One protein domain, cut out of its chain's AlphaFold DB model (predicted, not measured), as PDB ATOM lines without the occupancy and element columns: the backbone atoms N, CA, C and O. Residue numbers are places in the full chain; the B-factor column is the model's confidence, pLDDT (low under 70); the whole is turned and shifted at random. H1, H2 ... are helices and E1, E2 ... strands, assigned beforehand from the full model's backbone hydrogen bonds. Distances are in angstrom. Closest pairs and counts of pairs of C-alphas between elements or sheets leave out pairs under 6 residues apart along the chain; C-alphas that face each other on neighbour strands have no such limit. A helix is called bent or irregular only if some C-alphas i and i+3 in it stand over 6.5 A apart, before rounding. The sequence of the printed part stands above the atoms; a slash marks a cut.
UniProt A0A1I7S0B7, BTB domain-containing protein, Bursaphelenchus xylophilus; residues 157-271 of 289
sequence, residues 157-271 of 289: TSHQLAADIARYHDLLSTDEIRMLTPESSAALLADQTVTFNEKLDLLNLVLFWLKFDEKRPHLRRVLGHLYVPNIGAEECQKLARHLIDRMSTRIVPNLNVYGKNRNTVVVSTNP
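Overview. This is residues 157 to 271 of the 289 residues of the protein "BTB domain-containing protein" of Bursaphelenchus xylophilus (UniProt A0A1I7S0B7). H3, H4, H5, H6 and the small strand hairpin E1 E2 run roughly along one line, back and forth, with H4 nearest the middle of the whole: H4 beside H3, H3 beside H5, H5 beside H6, and the hairpin with E1 next to H4 and E2 near H6. H1 crosses H3 and H4, and short H2 meets one end of H4. The 115 printed residues hold six named helices, then two antiparallel strands: mostly helix. The whole is compact, with a radius of gyration of the C-alphas of 13.0 A, and spans 34 by 31 by 25 A.

Along the chain. H1, residues 158 to 171, begins at C-alpha (-9.879, -49.037, -52.089) and measures 19.5 A; it is irregular, C-alphas 167 and 170 being 8.0 A apart. H2 is 174 to 178, H3 182 to 190 and H4 196 to 209, 20.0 A. H5, 216 to 223, is irregular, with C-alphas 217 and 220 7.7 A apart. H6 is 233 to 248, 22.4 A. E1 is 256 to 259; E2, 265 to 268, ends at (-14.748, -45.301, -22.405).

Arrangement. H1 touches H3, about perpendicular at 87 degrees; the closest C-alphas, of Ala 162 and Leu 188, are 5.3 A apart. H3 and H4, the hubs, form a helical hairpin at a shallow tilt of 21 degrees, closest at Ser 185 and Val 206, C-alphas 6.0 A apart. H5 touches H3, with C-alphas of Val 222 and Ala 186 closest at 4.6 A. The hairpin E1 and E2 has N 258 and O 266 within hydrogen-bond range at 2.8 A. Every O i to N i+4 pair is within range in H2, H3, H4 and H6; H1 has 8 of 10, H5 2 of 4.

Size, cuts and confidence. The C-alphas farthest apart, of Thr 157 and Ile 251, are 37.8 A apart. The printed part has no cut and no long link. Residues 250 to 271 have pLDDT under 70.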
ATOM      1  N   THR A 157     -10.205 -50.061 -56.243       84.50
ATOM      2  CA  THR A 157     -10.608 -51.100 -55.277       84.50
ATOM      3  C   THR A 157     -10.325 -50.761 -53.809       84.50
ATOM      4  O   THR A 157     -10.212 -51.658 -52.975       84.50
ATOM      5  N   SER A 158     -10.213 -49.479 -53.456       84.69
ATOM      6  CA  SER A 158      -9.879 -49.037 -52.089       84.69
ATOM      7  C   SER A 158     -10.866 -49.517 -51.014       84.69
ATOM      8  O   SER A 158     -10.445 -49.949 -49.944       84.69
ATOM      9  N   HIS A 159     -12.166 -49.526 -51.320       83.25
ATOM     10  CA  HIS A 159     -13.228 -50.011 -50.428       83.25
ATOM     11  C   HIS A 159     -13.077 -51.503 -50.066       83.25
ATOM     12  O   HIS A 159     -13.267 -51.887 -48.916       83.25
ATOM     13  N   GLN A 160     -12.664 -52.350 -51.019       85.62
ATOM     14  CA  GLN A 160     -12.437 -53.781 -50.763       85.62
ATOM     15  C   GLN A 160     -11.303 -53.980 -49.755       85.62
ATOM     16  O   GLN A 160     -11.421 -54.782 -48.833       85.62
ATOM     17  N   LEU A 161     -10.239 -53.183 -49.876       87.88
ATOM     18  CA  LEU A 161      -9.101 -53.238 -48.960       87.88
ATOM     19  C   LEU A 161      -9.436 -52.693 -47.574       87.88
ATOM     20  O   LEU A 161      -8.935 -53.216 -46.582       87.88
ATOM     21  N   ALA A 162     -10.299 -51.680 -47.485       85.50
ATOM     22  CA  ALA A 162     -10.793 -51.194 -46.201       85.50
ATOM     23  C   ALA A 162     -11.563 -52.291 -45.444       85.50
ATOM     24  O   ALA A 162     -11.331 -52.494 -44.250       85.50
ATOM     25  N   ALA A 163     -12.416 -53.043 -46.147       85.19
ATOM     26  CA  ALA A 163     -13.128 -54.184 -45.578       85.19
ATOM     27  C   ALA A 163     -12.179 -55.317 -45.145       85.19
ATOM     28  O   ALA A 163     -12.367 -55.901 -44.077       85.19
ATOM     29  N   ASP A 164     -11.131 -55.599 -45.923       87.75
ATOM     30  CA  ASP A 164     -10.124 -56.597 -45.548       87.75
ATOM     31  C   ASP A 164      -9.353 -56.185 -44.287       87.75
ATOM     32  O   ASP A 164      -9.171 -57.001 -43.383       87.75
ATOM     33  N   ILE A 165      -8.955 -54.912 -44.163       89.19
ATOM     34  CA  ILE A 165      -8.333 -54.412 -42.930       89.19
ATOM     35  C   ILE A 165      -9.274 -54.568 -41.738       89.19
ATOM     36  O   ILE A 165      -8.814 -54.967 -40.675       89.19
ATOM     37  N   ALA A 166     -10.577 -54.330 -41.898       85.50
ATOM     38  CA  ALA A 166     -11.542 -54.502 -40.812       85.50
ATOM     39  C   ALA A 166     -11.551 -55.936 -40.259       85.50
ATOM     40  O   ALA A 166     -11.546 -56.142 -39.046       85.50
ATOM     41  N   ARG A 167     -11.480 -56.934 -41.147       85.25
ATOM     42  CA  ARG A 167     -11.469 -58.360 -40.779       85.25
ATOM     43  C   ARG A 167     -10.165 -58.821 -40.142       85.25
ATOM     44  O   ARG A 167     -10.175 -59.772 -39.368       85.25
ATOM     45  N   TYR A 168      -9.051 -58.184 -40.493       85.50
ATOM     46  CA  TYR A 168      -7.712 -58.608 -40.083       85.50
ATOM     47  C   TYR A 168      -6.994 -57.591 -39.190       85.50
ATOM     48  O   TYR A 168      -5.778 -57.681 -39.024       85.50
ATOM     49  N   HIS A 169      -7.720 -56.631 -38.616       83.25
ATOM     50  CA  HIS A 169      -7.137 -55.545 -37.828       83.25
ATOM     51  C   HIS A 169      -6.356 -56.058 -36.606       83.25
ATOM     52  O   HIS A 169      -5.294 -55.521 -36.304       83.25
ATOM     53  N   ASP A 170      -6.830 -57.135 -35.967       83.00
ATOM     54  CA  ASP A 170      -6.187 -57.789 -34.816       83.00
ATOM     55  C   ASP A 170      -4.809 -58.393 -35.133       83.00
ATOM     56  O   ASP A 170      -4.017 -58.658 -34.230       83.00
ATOM     57  N   LEU A 171      -4.517 -58.635 -36.415       86.44
ATOM     58  CA  LEU A 171      -3.245 -59.203 -36.865       86.44
ATOM     59  C   LEU A 171      -2.192 -58.130 -37.162       86.44
ATOM     60  O   LEU A 171      -1.041 -58.473 -37.426       86.44
ATOM     61  N   LEU A 172      -2.572 -56.850 -37.152       88.44
ATOM     62  CA  LEU A 172      -1.660 -55.759 -37.470       88.44
ATOM     63  C   LEU A 172      -0.756 -55.445 -36.278       88.44
ATOM     64  O   LEU A 172      -1.210 -55.168 -35.167       88.44
ATOM     65  N   SER A 173       0.546 -55.422 -36.534       89.88
ATOM     66  CA  SER A 173       1.531 -54.937 -35.575       89.88
ATOM     67  C   SER A 173       1.423 -53.421 -35.368       89.88
ATOM     68  O   SER A 173       0.932 -52.674 -36.217       89.88
ATOM     69  N   THR A 174       1.952 -52.929 -34.246       89.81
ATOM     70  CA  THR A 174       2.048 -51.486 -33.970       89.81
ATOM     71  C   THR A 174       2.778 -50.730 -35.085       89.81
ATOM     72  O   THR A 174       2.371 -49.620 -35.432       89.81
ATOM     73  N   ASP A 175       3.828 -51.326 -35.659       91.94
ATOM     74  CA  ASP A 175       4.599 -50.724 -36.749       91.94
ATOM     75  C   ASP A 175       3.764 -50.621 -38.028       91.94
ATOM     76  O   ASP A 175       3.734 -49.563 -38.659       91.94
ATOM     77  N   GLU A 176       3.007 -51.666 -38.369       92.00
ATOM     78  CA  GLU A 176       2.067 -51.630 -39.491       92.00
ATOM     79  C   GLU A 176       0.981 -50.583 -39.290       92.00
ATOM     80  O   GLU A 176       0.718 -49.796 -40.199       92.00
ATOM     81  N   ILE A 177       0.398 -50.493 -38.094       92.25
ATOM     82  CA  ILE A 177      -0.595 -49.457 -37.803       92.25
ATOM     83  C   ILE A 177       0.031 -48.069 -37.984       92.25
ATOM     84  O   ILE A 177      -0.563 -47.208 -38.629       92.25
ATOM     85  N   ARG A 178       1.257 -47.846 -37.496       94.12
ATOM     86  CA  ARG A 178       1.974 -46.565 -37.628       94.12
ATOM     87  C   ARG A 178       2.225 -46.154 -39.086       94.12
ATOM     88  O   ARG A 178       2.264 -44.951 -39.380       94.12
ATOM     89  N   MET A 179       2.347 -47.124 -39.999       95.62
ATOM     90  CA  MET A 179       2.495 -46.880 -41.439       95.62
ATOM     91  C   MET A 179       1.233 -46.325 -42.106       95.62
ATOM     92  O   MET A 179       1.338 -45.817 -43.220       95.62
ATOM     93  N   LEU A 180       0.057 -46.378 -41.470       96.38
ATOM     94  CA  LEU A 180      -1.156 -45.802 -42.052       96.38
ATOM     95  C   LEU A 180      -0.978 -44.307 -42.366       96.38
ATOM     96  O   LEU A 180      -0.348 -43.539 -41.617       96.38
ATOM     97  N   THR A 181      -1.544 -43.912 -43.502       96.81
ATOM     98  CA  THR A 181      -1.641 -42.523 -43.956       96.81
ATOM     99  C   THR A 181      -2.955 -41.887 -43.494       96.81
ATOM    100  O   THR A 181      -3.925 -42.600 -43.222       96.81
ATOM    101  N   PRO A 182      -3.031 -40.546 -43.423       96.62
ATOM    102  CA  PRO A 182      -4.292 -39.850 -43.168       96.62
ATOM    103  C   PRO A 182      -5.407 -40.252 -44.142       96.62
ATOM    104  O   PRO A 182      -6.560 -40.371 -43.737       96.62
ATOM    105  N   GLU A 183      -5.063 -40.468 -45.410       95.88
ATOM    106  CA  GLU A 183      -5.967 -40.888 -46.480       95.88
ATOM    107  C   GLU A 183      -6.524 -42.293 -46.211       95.88
ATOM    108  O   GLU A 183      -7.743 -42.468 -46.202       95.88
ATOM    109  N   SER A 184      -5.663 -43.259 -45.871       96.44
ATOM    110  CA  SER A 184      -6.079 -44.606 -45.466       96.44
ATOM    111  C   SER A 184      -6.975 -44.591 -44.242       96.44
ATOM    112  O   SER A 184      -8.033 -45.214 -44.236       96.44
ATOM    113  N   SER A 185      -6.581 -43.864 -43.196       96.75
ATOM    114  CA  SER A 185      -7.365 -43.785 -41.965       96.75
ATOM    115  C   SER A 185      -8.729 -43.136 -42.201       96.75
ATOM    116  O   SER A 185      -9.728 -43.609 -41.663       96.75
ATOM    117  N   ALA A 186      -8.801 -42.090 -43.028       95.88
ATOM    118  CA  ALA A 186     -10.070 -41.483 -43.416       95.88
ATOM    119  C   ALA A 186     -10.942 -42.461 -44.219       95.88
ATOM    120  O   ALA A 186     -12.132 -42.571 -43.939       95.88
ATOM    121  N   ALA A 187     -10.357 -43.212 -45.158       94.94
ATOM    122  CA  ALA A 187     -11.074 -44.209 -45.951       94.94
ATOM    123  C   ALA A 187     -11.648 -45.344 -45.085       94.94
ATOM    124  O   ALA A 187     -12.813 -45.700 -45.246       94.94
ATOM    125  N   LEU A 188     -10.880 -45.851 -44.112       95.31
ATOM    126  CA  LEU A 188     -11.357 -46.854 -43.148       95.31
ATOM    127  C   LEU A 188     -12.584 -46.360 -42.368       95.31
ATOM    128  O   LEU A 188     -13.546 -47.105 -42.167       95.31
ATOM    129  N   LEU A 189     -12.579 -45.093 -41.943       94.88
ATOM    130  CA  LEU A 189     -13.707 -44.496 -41.228       94.88
ATOM    131  C   LEU A 189     -14.904 -44.203 -42.142       94.88
ATOM    132  O   LEU A 189     -16.038 -44.412 -41.712       94.88
ATOM    133  N   ALA A 190     -14.658 -43.802 -43.389       94.12
ATOM    134  CA  ALA A 190     -15.689 -43.496 -44.379       94.12
ATOM    135  C   ALA A 190     -16.381 -44.737 -44.961       94.12
ATOM    136  O   ALA A 190     -17.483 -44.614 -45.493       94.12
ATOM    137  N   ASP A 191     -15.748 -45.914 -44.889       92.06
ATOM    138  CA  ASP A 191     -16.251 -47.116 -45.553       92.06
ATOM    139  C   ASP A 191     -17.659 -47.508 -45.074       92.06
ATOM    140  O   ASP A 191     -17.906 -47.643 -43.874       92.06
ATOM    141  N   GLN A 192     -18.583 -47.705 -46.010       91.25
ATOM    142  CA  GLN A 192     -19.982 -48.023 -45.700       91.25
ATOM    143  C   GLN A 192     -20.309 -49.514 -45.826       91.25
ATOM    144  O   GLN A 192     -21.445 -49.915 -45.580       91.25
ATOM    145  N   THR A 193     -19.336 -50.328 -46.233       90.00
ATOM    146  CA  THR A 193     -19.523 -51.744 -46.564       90.00
ATOM    147  C   THR A 193     -19.290 -52.666 -45.368       90.00
ATOM    148  O   THR A 193     -19.800 -53.786 -45.352       90.00
ATOM    149  N   VAL A 194     -18.566 -52.189 -44.353       89.81
ATOM    150  CA  VAL A 194     -18.306 -52.924 -43.108       89.81
ATOM    151  C   VAL A 194     -19.500 -52.914 -42.149       89.81
ATOM    152  O   VAL A 194     -20.309 -51.981 -42.108       89.81
ATOM    153  N   THR A 195     -19.603 -53.957 -41.330       89.19
ATOM    154  CA  THR A 195     -20.629 -54.076 -40.289       89.19
ATOM    155  C   THR A 195     -20.401 -53.086 -39.144       89.19
ATOM    156  O   THR A 195     -19.340 -52.482 -39.000       89.19
ATOM    157  N   PHE A 196     -21.411 -52.926 -38.282       87.44
ATOM    158  CA  PHE A 196     -21.311 -52.052 -37.112       87.44
ATOM    159  C   PHE A 196     -20.122 -52.407 -36.206       87.44
ATOM    160  O   PHE A 196     -19.381 -51.512 -35.822       87.44
ATOM    161  N   ASN A 197     -19.913 -53.692 -35.896       84.56
ATOM    162  CA  ASN A 197     -18.822 -54.119 -35.010       84.56
ATOM    163  C   ASN A 197     -17.450 -53.886 -35.655       84.56
ATOM    164  O   ASN A 197     -16.616 -53.218 -35.055       84.56
ATOM    165  N   GLU A 198     -17.275 -54.319 -36.907       87.94
ATOM    166  CA  GLU A 198     -16.048 -54.072 -37.679       87.94
ATOM    167  C   GLU A 198     -15.725 -52.572 -37.761       87.94
ATOM    168  O   GLU A 198     -14.566 -52.164 -37.698       87.94
ATOM    169  N   LYS A 199     -16.746 -51.709 -37.849       90.19
ATOM    170  CA  LYS A 199     -16.537 -50.261 -37.832       90.19
ATOM    171  C   LYS A 199     -15.983 -49.755 -36.499       90.19
ATOM    172  O   LYS A 199     -15.170 -48.832 -36.505       90.19
ATOM    173  N   LEU A 200     -16.420 -50.311 -35.370       86.75
ATOM    174  CA  LEU A 200     -15.887 -49.928 -34.060       86.75
ATOM    175  C   LEU A 200     -14.433 -50.357 -33.906       86.75
ATOM    176  O   LEU A 200     -13.630 -49.590 -33.377       86.75
ATOM    177  N   ASP A 201     -14.089 -51.527 -34.430       86.06
ATOM    178  CA  ASP A 201     -12.719 -52.030 -34.456       86.06
ATOM    179  C   ASP A 201     -11.811 -51.117 -35.290       86.06
ATOM    180  O   ASP A 201     -10.771 -50.653 -34.815       86.06
ATOM    181  N   LEU A 202     -12.258 -50.737 -36.493       90.81
ATOM    182  CA  LEU A 202     -11.568 -49.750 -37.326       90.81
ATOM    183  C   LEU A 202     -11.436 -48.388 -36.635       90.81
ATOM    184  O   LEU A 202     -10.385 -47.751 -36.718       90.81
ATOM    185  N   LEU A 203     -12.479 -47.931 -35.939       91.56
ATOM    186  CA  LEU A 203     -12.433 -46.684 -35.183       91.56
ATOM    187  C   LEU A 203     -11.403 -46.759 -34.050       91.56
ATOM    188  O   LEU A 203     -10.612 -45.832 -33.895       91.56
ATOM    189  N   ASN A 204     -11.362 -47.858 -33.295       88.19
ATOM    190  CA  ASN A 204     -10.369 -48.076 -32.244       88.19
ATOM    191  C   ASN A 204      -8.943 -48.113 -32.809       88.19
ATOM    192  O   ASN A 204      -8.050 -47.471 -32.252       88.19
ATOM    193  N   LEU A 205      -8.743 -48.779 -33.946       90.38
ATOM    194  CA  LEU A 205      -7.468 -48.804 -34.661       90.38
ATOM    195  C   LEU A 205      -7.032 -47.399 -35.102       90.38
ATOM    196  O   LEU A 205      -5.890 -47.002 -34.865       90.38
ATOM    197  N   VAL A 206      -7.933 -46.607 -35.690       93.19
ATOM    198  CA  VAL A 206      -7.623 -45.234 -36.127       93.19
ATOM    199  C   VAL A 206      -7.369 -44.310 -34.934       93.19
ATOM    200  O   VAL A 206      -6.468 -43.474 -34.981       93.19
ATOM    201  N   LEU A 207      -8.107 -44.470 -33.835       90.44
ATOM    202  CA  LEU A 207      -7.855 -43.728 -32.601       90.44
ATOM    203  C   LEU A 207      -6.501 -44.094 -31.993       90.44
ATOM    204  O   LEU A 207      -5.799 -43.202 -31.522       90.44
ATOM    205  N   PHE A 208      -6.107 -45.369 -32.037       88.25
ATOM    206  CA  PHE A 208      -4.770 -45.804 -31.641       88.25
ATOM    207  C   PHE A 208      -3.689 -45.173 -32.527       88.25
ATOM    208  O   PHE A 208      -2.740 -44.603 -31.997       88.25
ATOM    209  N   TRP A 209      -3.870 -45.163 -33.850       92.69
ATOM    210  CA  TRP A 209      -2.967 -44.473 -34.778       92.69
ATOM    211  C   TRP A 209      -2.853 -42.965 -34.490       92.69
ATOM    212  O   TRP A 209      -1.758 -42.407 -34.486       92.69
ATOM    213  N   LEU A 210      -3.959 -42.298 -34.156       91.69
ATOM    214  CA  LEU A 210      -3.970 -40.878 -33.786       91.69
ATOM    215  C   LEU A 210      -3.306 -40.581 -32.425       91.69
ATOM    216  O   LEU A 210      -3.103 -39.405 -32.102       91.69
ATOM    217  N   LYS A 211      -2.968 -41.600 -31.615       88.44
ATOM    218  CA  LYS A 211      -2.173 -41.406 -30.387       88.44
ATOM    219  C   LYS A 211      -0.714 -41.077 -30.692       88.44
ATOM    220  O   LYS A 211      -0.074 -40.462 -29.843       88.44
ATOM    221  N   PHE A 212      -0.197 -41.457 -31.862       88.75
ATOM    222  CA  PHE A 212       1.153 -41.090 -32.280       88.75
ATOM    223  C   PHE A 212       1.238 -39.576 -32.517       88.75
ATOM    224  O   PHE A 212       0.416 -38.999 -33.237       88.75
ATOM    225  N   ASP A 213       2.226 -38.920 -31.905       88.88
ATOM    226  CA  ASP A 213       2.337 -37.457 -31.913       88.88
ATOM    227  C   ASP A 213       2.448 -36.889 -33.335       88.88
ATOM    228  O   ASP A 213       1.844 -35.858 -33.632       88.88
ATOM    229  N   GLU A 214       3.129 -37.591 -34.244       93.00
ATOM    230  CA  GLU A 214       3.253 -37.194 -35.649       93.00
ATOM    231  C   GLU A 214       1.935 -37.282 -36.437       93.00
ATOM    232  O   GLU A 214       1.802 -36.654 -37.484       93.00
ATOM    233  N   LYS A 215       0.947 -38.045 -35.951       93.44
ATOM    234  CA  LYS A 215      -0.342 -38.250 -36.633       93.44
ATOM    235  C   LYS A 215      -1.439 -37.320 -36.113       93.44
ATOM    236  O   LYS A 215      -2.410 -37.050 -36.824       93.44
ATOM    237  N   ARG A 216      -1.271 -36.755 -34.911       88.31
ATOM    238  CA  ARG A 216      -2.227 -35.823 -34.280       88.31
ATOM    239  C   ARG A 216      -2.674 -34.641 -35.140       88.31
ATOM    240  O   ARG A 216      -3.861 -34.321 -35.070       88.31
ATOM    241  N   PRO A 217      -1.818 -33.981 -35.949       93.81
ATOM    242  CA  PRO A 217      -2.267 -32.872 -36.794       93.81
ATOM    243  C   PRO A 217      -3.420 -33.248 -37.740       93.81
ATOM    244  O   PRO A 217      -4.181 -32.383 -38.167       93.81
ATOM    245  N   HIS A 218      -3.598 -34.540 -38.026       95.12
ATOM    246  CA  HIS A 218      -4.645 -35.058 -38.903       95.12
ATOM    247  C   HIS A 218      -5.954 -35.414 -38.183       95.12
ATOM    248  O   HIS A 218      -6.913 -35.796 -38.848       95.12
ATOM    249  N   LEU A 219      -6.036 -35.239 -36.859       93.25
ATOM    250  CA  LEU A 219      -7.183 -35.608 -36.018       93.25
ATOM    251  C   LEU A 219      -8.532 -35.149 -36.590       93.25
ATOM    252  O   LEU A 219      -9.426 -35.963 -36.812       93.25
ATOM    253  N   ARG A 220      -8.671 -33.845 -36.864       94.25
ATOM    254  CA  ARG A 220      -9.914 -33.268 -37.401       94.25
ATOM    255  C   ARG A 220     -10.213 -33.761 -38.813       94.25
ATOM    256  O   ARG A 220     -11.361 -34.054 -39.124       94.25
ATOM    257  N   ARG A 221      -9.175 -33.866 -39.648       95.44
ATOM    258  CA  ARG A 221      -9.291 -34.317 -41.040       95.44
ATOM    259  C   ARG A 221      -9.796 -35.756 -41.105       95.44
ATOM    260  O   ARG A 221     -10.698 -36.038 -41.880       95.44
ATOM    261  N   VAL A 222      -9.239 -36.649 -40.293       96.38
ATOM    262  CA  VAL A 222      -9.565 -38.080 -40.314       96.38
ATOM    263  C   VAL A 222     -10.924 -38.344 -39.670       96.38
ATOM    264  O   VAL A 222     -11.794 -38.918 -40.317       96.38
ATOM    265  N   LEU A 223     -11.161 -37.857 -38.446       94.81
ATOM    266  CA  LEU A 223     -12.432 -38.098 -37.745       94.81
ATOM    267  C   LEU A 223     -13.633 -37.415 -38.411       94.81
ATOM    268  O   LEU A 223     -14.762 -37.854 -38.212       94.81
ATOM    269  N   GLY A 224     -13.413 -36.385 -39.233       94.38
ATOM    270  CA  GLY A 224     -14.469 -35.770 -40.043       94.38
ATOM    271  C   GLY A 224     -15.117 -36.721 -41.059       94.38
ATOM    272  O   GLY A 224     -16.219 -36.440 -41.516       94.38
ATOM    273  N   HIS A 225     -14.472 -37.847 -41.375       95.56
ATOM    274  CA  HIS A 225     -14.981 -38.872 -42.293       95.56
ATOM    275  C   HIS A 225     -15.707 -40.019 -41.575       95.56
ATOM    276  O   HIS A 225     -16.024 -41.030 -42.196       95.56
ATOM    277  N   LEU A 226     -15.945 -39.897 -40.264       94.69
ATOM    278  CA  LEU A 226     -16.561 -40.957 -39.476       94.69
ATOM    279  C   LEU A 226     -17.978 -41.270 -39.962       94.69
ATOM    280  O   LEU A 226     -18.895 -40.464 -39.811       94.69
ATOM    281  N   TYR A 227     -18.146 -42.491 -40.455       92.94
ATOM    282  CA  TYR A 227     -19.434 -43.123 -40.676       92.94
ATOM    283  C   TYR A 227     -19.559 -44.344 -39.768       92.94
ATOM    284  O   TYR A 227     -18.648 -45.170 -39.704       92.94
ATOM    285  N   VAL A 228     -20.696 -44.479 -39.086       89.06
ATOM    286  CA  VAL A 228     -21.022 -45.672 -38.303       89.06
ATOM    287  C   VAL A 228     -22.352 -46.245 -38.794       89.06
ATOM    288  O   VAL A 228     -23.348 -45.521 -38.784       89.06
ATOM    289  N   PRO A 229     -22.403 -47.529 -39.207       87.62
ATOM    290  CA  PRO A 229     -23.651 -48.158 -39.622       87.62
ATOM    291  C   PRO A 229     -24.755 -47.988 -38.572       87.62
ATOM    292  O   PRO A 229     -24.503 -48.112 -37.378       87.62
ATOM    293  N   ASN A 230     -25.988 -47.737 -39.010       85.00
ATOM    294  CA  ASN A 230     -27.161 -47.541 -38.140       85.00
ATOM    295  C   ASN A 230     -27.104 -46.316 -37.205       85.00
ATOM    296  O   ASN A 230     -27.960 -46.186 -36.327       85.00
ATOM    297  N   ILE A 231     -26.139 -45.413 -37.387       83.94
ATOM    298  CA  ILE A 231     -26.073 -44.126 -36.690       83.94
ATOM    299  C   ILE A 231     -26.288 -43.011 -37.712       83.94
ATOM    300  O   ILE A 231     -25.681 -43.013 -38.782       83.94
ATOM    301  N   GLY A 232     -27.162 -42.057 -37.389       83.62
ATOM    302  CA  GLY A 232     -27.416 -40.906 -38.249       83.62
ATOM    303  C   GLY A 232     -26.171 -40.033 -38.435       83.62
ATOM    304  O   GLY A 232     -25.237 -40.036 -37.627       83.62
ATOM    305  N   ALA A 233     -26.139 -39.278 -39.533       86.94
ATOM    306  CA  ALA A 233     -24.995 -38.428 -39.863       86.94
ATOM    307  C   ALA A 233     -24.741 -37.350 -38.791       86.94
ATOM    308  O   ALA A 233     -23.589 -37.047 -38.481       86.94
ATOM    309  N   GLU A 234     -25.798 -36.800 -38.188       85.75
ATOM    310  CA  GLU A 234     -25.685 -35.798 -37.125       85.75
ATOM    311  C   GLU A 234     -25.068 -36.397 -35.852       85.75
ATOM    312  O   GLU A 234     -24.173 -35.802 -35.243       85.75
ATOM    313  N   GLU A 235     -25.491 -37.599 -35.459       84.00
ATOM    314  CA  GLU A 235     -24.913 -38.324 -34.330       84.00
ATOM    315  C   GLU A 235     -23.455 -38.715 -34.595       84.00
ATOM    316  O   GLU A 235     -22.619 -38.563 -33.701       84.00
ATOM    317  N   CYS A 236     -23.114 -39.127 -35.821       87.69
ATOM    318  CA  CYS A 236     -21.723 -39.372 -36.216       87.69
ATOM    319  C   CYS A 236     -20.870 -38.100 -36.087       87.69
ATOM    320  O   CYS A 236     -19.760 -38.152 -35.556       87.69
ATOM    321  N   GLN A 237     -21.393 -36.936 -36.483       89.38
ATOM    322  CA  GLN A 237     -20.698 -35.655 -36.315       89.38
ATOM    323  C   GLN A 237     -20.550 -35.245 -34.843       89.38
ATOM    324  O   GLN A 237     -19.520 -34.686 -34.456       89.38
ATOM    325  N   LYS A 238     -21.561 -35.497 -34.000       85.75
ATOM    326  CA  LYS A 238     -21.467 -35.286 -32.542       85.75
ATOM    327  C   LYS A 238     -20.387 -36.184 -31.934       85.75
ATOM    328  O   LYS A 238     -19.539 -35.687 -31.194       85.75
ATOM    329  N   LEU A 239     -20.362 -37.463 -32.309       85.81
ATOM    330  CA  LEU A 239     -19.337 -38.417 -31.887       85.81
ATOM    331  C   LEU A 239     -17.936 -37.978 -32.338       85.81
ATOM    332  O   LEU A 239     -17.028 -37.913 -31.514       85.81
ATOM    333  N   ALA A 240     -17.761 -37.601 -33.606       90.88
ATOM    334  CA  ALA A 240     -16.486 -37.115 -34.129       90.88
ATOM    335  C   ALA A 240     -15.983 -35.882 -33.360       90.88
ATOM    336  O   ALA A 240     -14.823 -35.848 -32.950       90.88
ATOM    337  N   ARG A 241     -16.851 -34.894 -33.093       89.69
ATOM    338  CA  ARG A 241     -16.505 -33.714 -32.277       89.69
ATOM    339  C   ARG A 241     -16.083 -34.094 -30.860       89.69
ATOM    340  O   ARG A 241     -15.066 -33.590 -30.390       89.69
ATOM    341  N   HIS A 242     -16.814 -35.005 -30.217       85.69
ATOM    342  CA  HIS A 242     -16.465 -35.494 -28.884       85.69
ATOM    343  C   HIS A 242     -15.083 -36.164 -28.871       85.69
ATOM    344  O   HIS A 242     -14.257 -35.876 -28.009       85.69
ATOM    345  N   LEU A 243     -14.794 -37.014 -29.860       87.69
ATOM    346  CA  LEU A 243     -13.494 -37.673 -29.996       87.69
ATOM    347  C   LEU A 243     -12.360 -36.666 -30.247       87.69
ATOM    348  O   LEU A 243     -11.296 -36.792 -29.645       87.69
ATOM    349  N   ILE A 244     -12.585 -35.650 -31.087       89.75
ATOM    350  CA  ILE A 244     -11.607 -34.586 -31.359       89.75
ATOM    351  C   ILE A 244     -11.257 -33.825 -30.075       89.75
ATOM    352  O   ILE A 244     -10.077 -33.614 -29.796       89.75
ATOM    353  N   ASP A 245     -12.261 -33.418 -29.301       85.88
ATOM    354  CA  ASP A 245     -12.060 -32.681 -28.051       85.88
ATOM    355  C   ASP A 245     -11.242 -33.508 -27.047       85.88
ATOM    356  O   ASP A 245     -10.166 -33.100 -26.601       85.88
ATOM    357  N   ARG A 246     -11.664 -34.758 -26.818       81.50
ATOM    358  CA  ARG A 246     -10.964 -35.701 -25.934       81.50
ATOM    359  C   ARG A 246      -9.512 -35.928 -26.339       81.50
ATOM    360  O   ARG A 246      -8.625 -35.881 -25.492       81.50
ATOM    361  N   MET A 247      -9.254 -36.135 -27.625       82.19
ATOM    362  CA  MET A 247      -7.908 -36.377 -28.152       82.19
ATOM    363  C   MET A 247      -7.012 -35.128 -28.094       82.19
ATOM    364  O   MET A 247      -5.788 -35.252 -28.019       82.19
ATOM    365  N   SER A 248      -7.599 -33.927 -28.099       82.50
ATOM    366  CA  SER A 248      -6.864 -32.652 -28.065       82.50
ATOM    367  C   SER A 248      -6.303 -32.318 -26.679       82.50
ATOM    368  O   SER A 248      -5.274 -31.654 -26.574       82.50
ATOM    369  N   THR A 249      -6.930 -32.812 -25.608       75.81
ATOM    370  CA  THR A 249      -6.587 -32.444 -24.220       75.81
ATOM    371  C   THR A 249      -5.339 -33.135 -23.649       75.81
ATOM    372  O   THR A 249      -4.990 -32.885 -22.499       75.81
ATOM    373  N   ARG A 250      -4.618 -33.967 -24.424       62.44
ATOM    374  CA  ARG A 250      -3.378 -34.712 -24.058       62.44
ATOM    375  C   ARG A 250      -3.463 -35.655 -22.845       62.44
ATOM    376  O   ARG A 250      -2.600 -36.516 -22.703       62.44
ATOM    377  N   ILE A 251      -4.500 -35.564 -22.020       53.31
ATOM    378  CA  ILE A 251      -4.817 -36.497 -20.939       53.31
ATOM    379  C   ILE A 251      -5.594 -37.655 -21.572       53.31
ATOM    380  O   ILE A 251      -6.818 -37.701 -21.507       53.31
ATOM    381  N   VAL A 252      -4.907 -38.568 -22.262       53.94
ATOM    382  CA  VAL A 252      -5.569 -39.722 -22.896       53.94
ATOM    383  C   VAL A 252      -5.265 -40.995 -22.101       53.94
ATOM    384  O   VAL A 252      -4.289 -41.684 -22.395       53.94
ATOM    385  N   PRO A 253      -6.100 -41.367 -21.113       52.34
ATOM    386  CA  PRO A 253      -6.278 -42.773 -20.788       52.34
ATOM    387  C   PRO A 253      -6.868 -43.496 -22.008       52.34
ATOM    388  O   PRO A 253      -7.504 -42.873 -22.856       52.34
ATOM    389  N   ASN A 254      -6.622 -44.803 -22.125       57.47
ATOM    390  CA  ASN A 254      -7.004 -45.613 -23.285       57.47
ATOM    391  C   ASN A 254      -8.480 -45.439 -23.664       57.47
ATOM    392  O   ASN A 254      -9.353 -46.057 -23.061       57.47
ATOM    393  N   LEU A 255      -8.737 -44.606 -24.673       63.34
ATOM    394  CA  LEU A 255     -10.065 -44.366 -25.209       63.34
ATOM    395  C   LEU A 255     -10.445 -45.534 -26.121       63.34
ATOM    396  O   LEU A 255      -9.748 -45.817 -27.089       63.34
ATOM    397  N   ASN A 256     -11.514 -46.224 -25.752       63.88
ATOM    398  CA  ASN A 256     -12.058 -47.391 -26.422       63.88
ATOM    399  C   ASN A 256     -13.519 -47.119 -26.753       63.88
ATOM    400  O   ASN A 256     -14.267 -46.592 -25.923       63.88
ATOM    401  N   VAL A 257     -13.921 -47.503 -27.953       69.62
ATOM    402  CA  VAL A 257     -15.281 -47.373 -28.448       69.62
ATOM    403  C   VAL A 257     -15.941 -48.749 -28.470       69.62
ATOM    404  O   VAL A 257     -15.370 -49.700 -28.996       69.62
ATOM    405  N   TYR A 258     -17.137 -48.850 -27.890       68.94
ATOM    406  CA  TYR A 258     -17.898 -50.091 -27.724       68.94
ATOM    407  C   TYR A 258     -19.322 -49.964 -28.261       68.94
ATOM    408  O   TYR A 258     -19.938 -48.901 -28.184       68.94
ATOM    409  N   GLY A 259     -19.868 -51.085 -28.729       66.50
ATOM    410  CA  GLY A 259     -21.261 -51.214 -29.140       66.50
ATOM    411  C   GLY A 259     -22.152 -51.680 -27.990       66.50
ATOM    412  O   GLY A 259     -21.860 -52.690 -27.354       66.50
ATOM    413  N   LYS A 260     -23.266 -50.988 -27.727       58.25
ATOM    414  CA  LYS A 260     -24.274 -51.383 -26.725       58.25
ATOM    415  C   LYS A 260     -25.615 -51.632 -27.410       58.25
ATOM    416  O   LYS A 260     -26.402 -50.708 -27.603       58.25
ATOM    417  N   ASN A 261     -25.885 -52.893 -27.757       62.66
ATOM    418  CA  ASN A 261     -27.004 -53.300 -28.622       62.66
ATOM    419  C   ASN A 261     -27.014 -52.536 -29.972       62.66
ATOM    420  O   ASN A 261     -26.236 -51.611 -30.180       62.66
ATOM    421  N   ARG A 262     -27.854 -52.960 -30.929       54.12
ATOM    422  CA  ARG A 262     -27.669 -52.725 -32.383       54.12
ATOM    423  C   ARG A 262     -27.437 -51.273 -32.868       54.12
ATOM    424  O   ARG A 262     -26.990 -51.136 -33.999       54.12
ATOM    425  N   ASN A 263     -27.677 -50.239 -32.049       59.81
ATOM    426  CA  ASN A 263     -27.631 -48.825 -32.457       59.81
ATOM    427  C   ASN A 263     -26.935 -47.859 -31.461       59.81
ATOM    428  O   ASN A 263     -27.113 -46.652 -31.594       59.81
ATOM    429  N   THR A 264     -26.198 -48.320 -30.438       62.22
ATOM    430  CA  THR A 264     -25.580 -47.385 -29.460       62.22
ATOM    431  C   THR A 264     -24.068 -47.535 -29.399       62.22
ATOM    432  O   THR A 264     -23.565 -48.651 -29.282       62.22
ATOM    433  N   VAL A 265     -23.353 -46.408 -29.409       67.19
ATOM    434  CA  VAL A 265     -21.893 -46.338 -29.274       67.19
ATOM    435  C   VAL A 265     -21.512 -45.682 -27.953       67.19
ATOM    436  O   VAL A 265     -22.022 -44.618 -27.613       67.19
ATOM    437  N   VAL A 266     -20.603 -46.317 -27.218       66.00
ATOM    438  CA  VAL A 266     -20.075 -45.838 -25.938       66.00
ATOM    439  C   VAL A 266     -18.577 -45.623 -26.064       66.00
ATOM    440  O   VAL A 266     -17.862 -46.507 -26.519       66.00
ATOM    441  N   VAL A 267     -18.095 -44.471 -25.609       69.19
ATOM    442  CA  VAL A 267     -16.667 -44.144 -25.556       69.19
ATOM    443  C   VAL A 267     -16.206 -44.205 -24.096       69.19
ATOM    444  O   VAL A 267     -16.712 -43.462 -23.258       69.19
ATOM    445  N   SER A 268     -15.269 -45.097 -23.766       61.84
ATOM    446  CA  SER A 268     -14.748 -45.301 -22.405       61.84
ATOM    447  C   SER A 268     -13.233 -45.190 -22.363       61.84
ATOM    448  O   SER A 268     -12.541 -45.647 -23.263       61.84
ATOM    449  N   THR A 269     -12.705 -44.649 -21.270       57.47
ATOM    450  CA  THR A 269     -11.265 -44.579 -20.995       57.47
ATOM    451  C   THR A 269     -10.738 -45.739 -20.137       57.47
ATOM    452  O   THR A 269      -9.539 -45.827 -19.871       57.47
ATOM    453  N   ASN A 270     -11.629 -46.628 -19.679       51.06
ATOM    454  CA  ASN A 270     -11.311 -47.777 -18.834       51.06
ATOM    455  C   ASN A 270     -11.792 -49.082 -19.503       51.06
ATOM    456  O   ASN A 270     -13.010 -49.272 -19.627       51.06
ATOM    457  N   PRO A 271     -10.880 -49.987 -19.908       46.75
ATOM    458  CA  PRO A 271     -11.242 -51.226 -20.595       46.75
ATOM    459  C   PRO A 271     -12.017 -52.228 -19.720       46.75
ATOM    460  O   PRO A 271     -12.689 -53.100 -20.253       46.75
TER     461      PRO A 271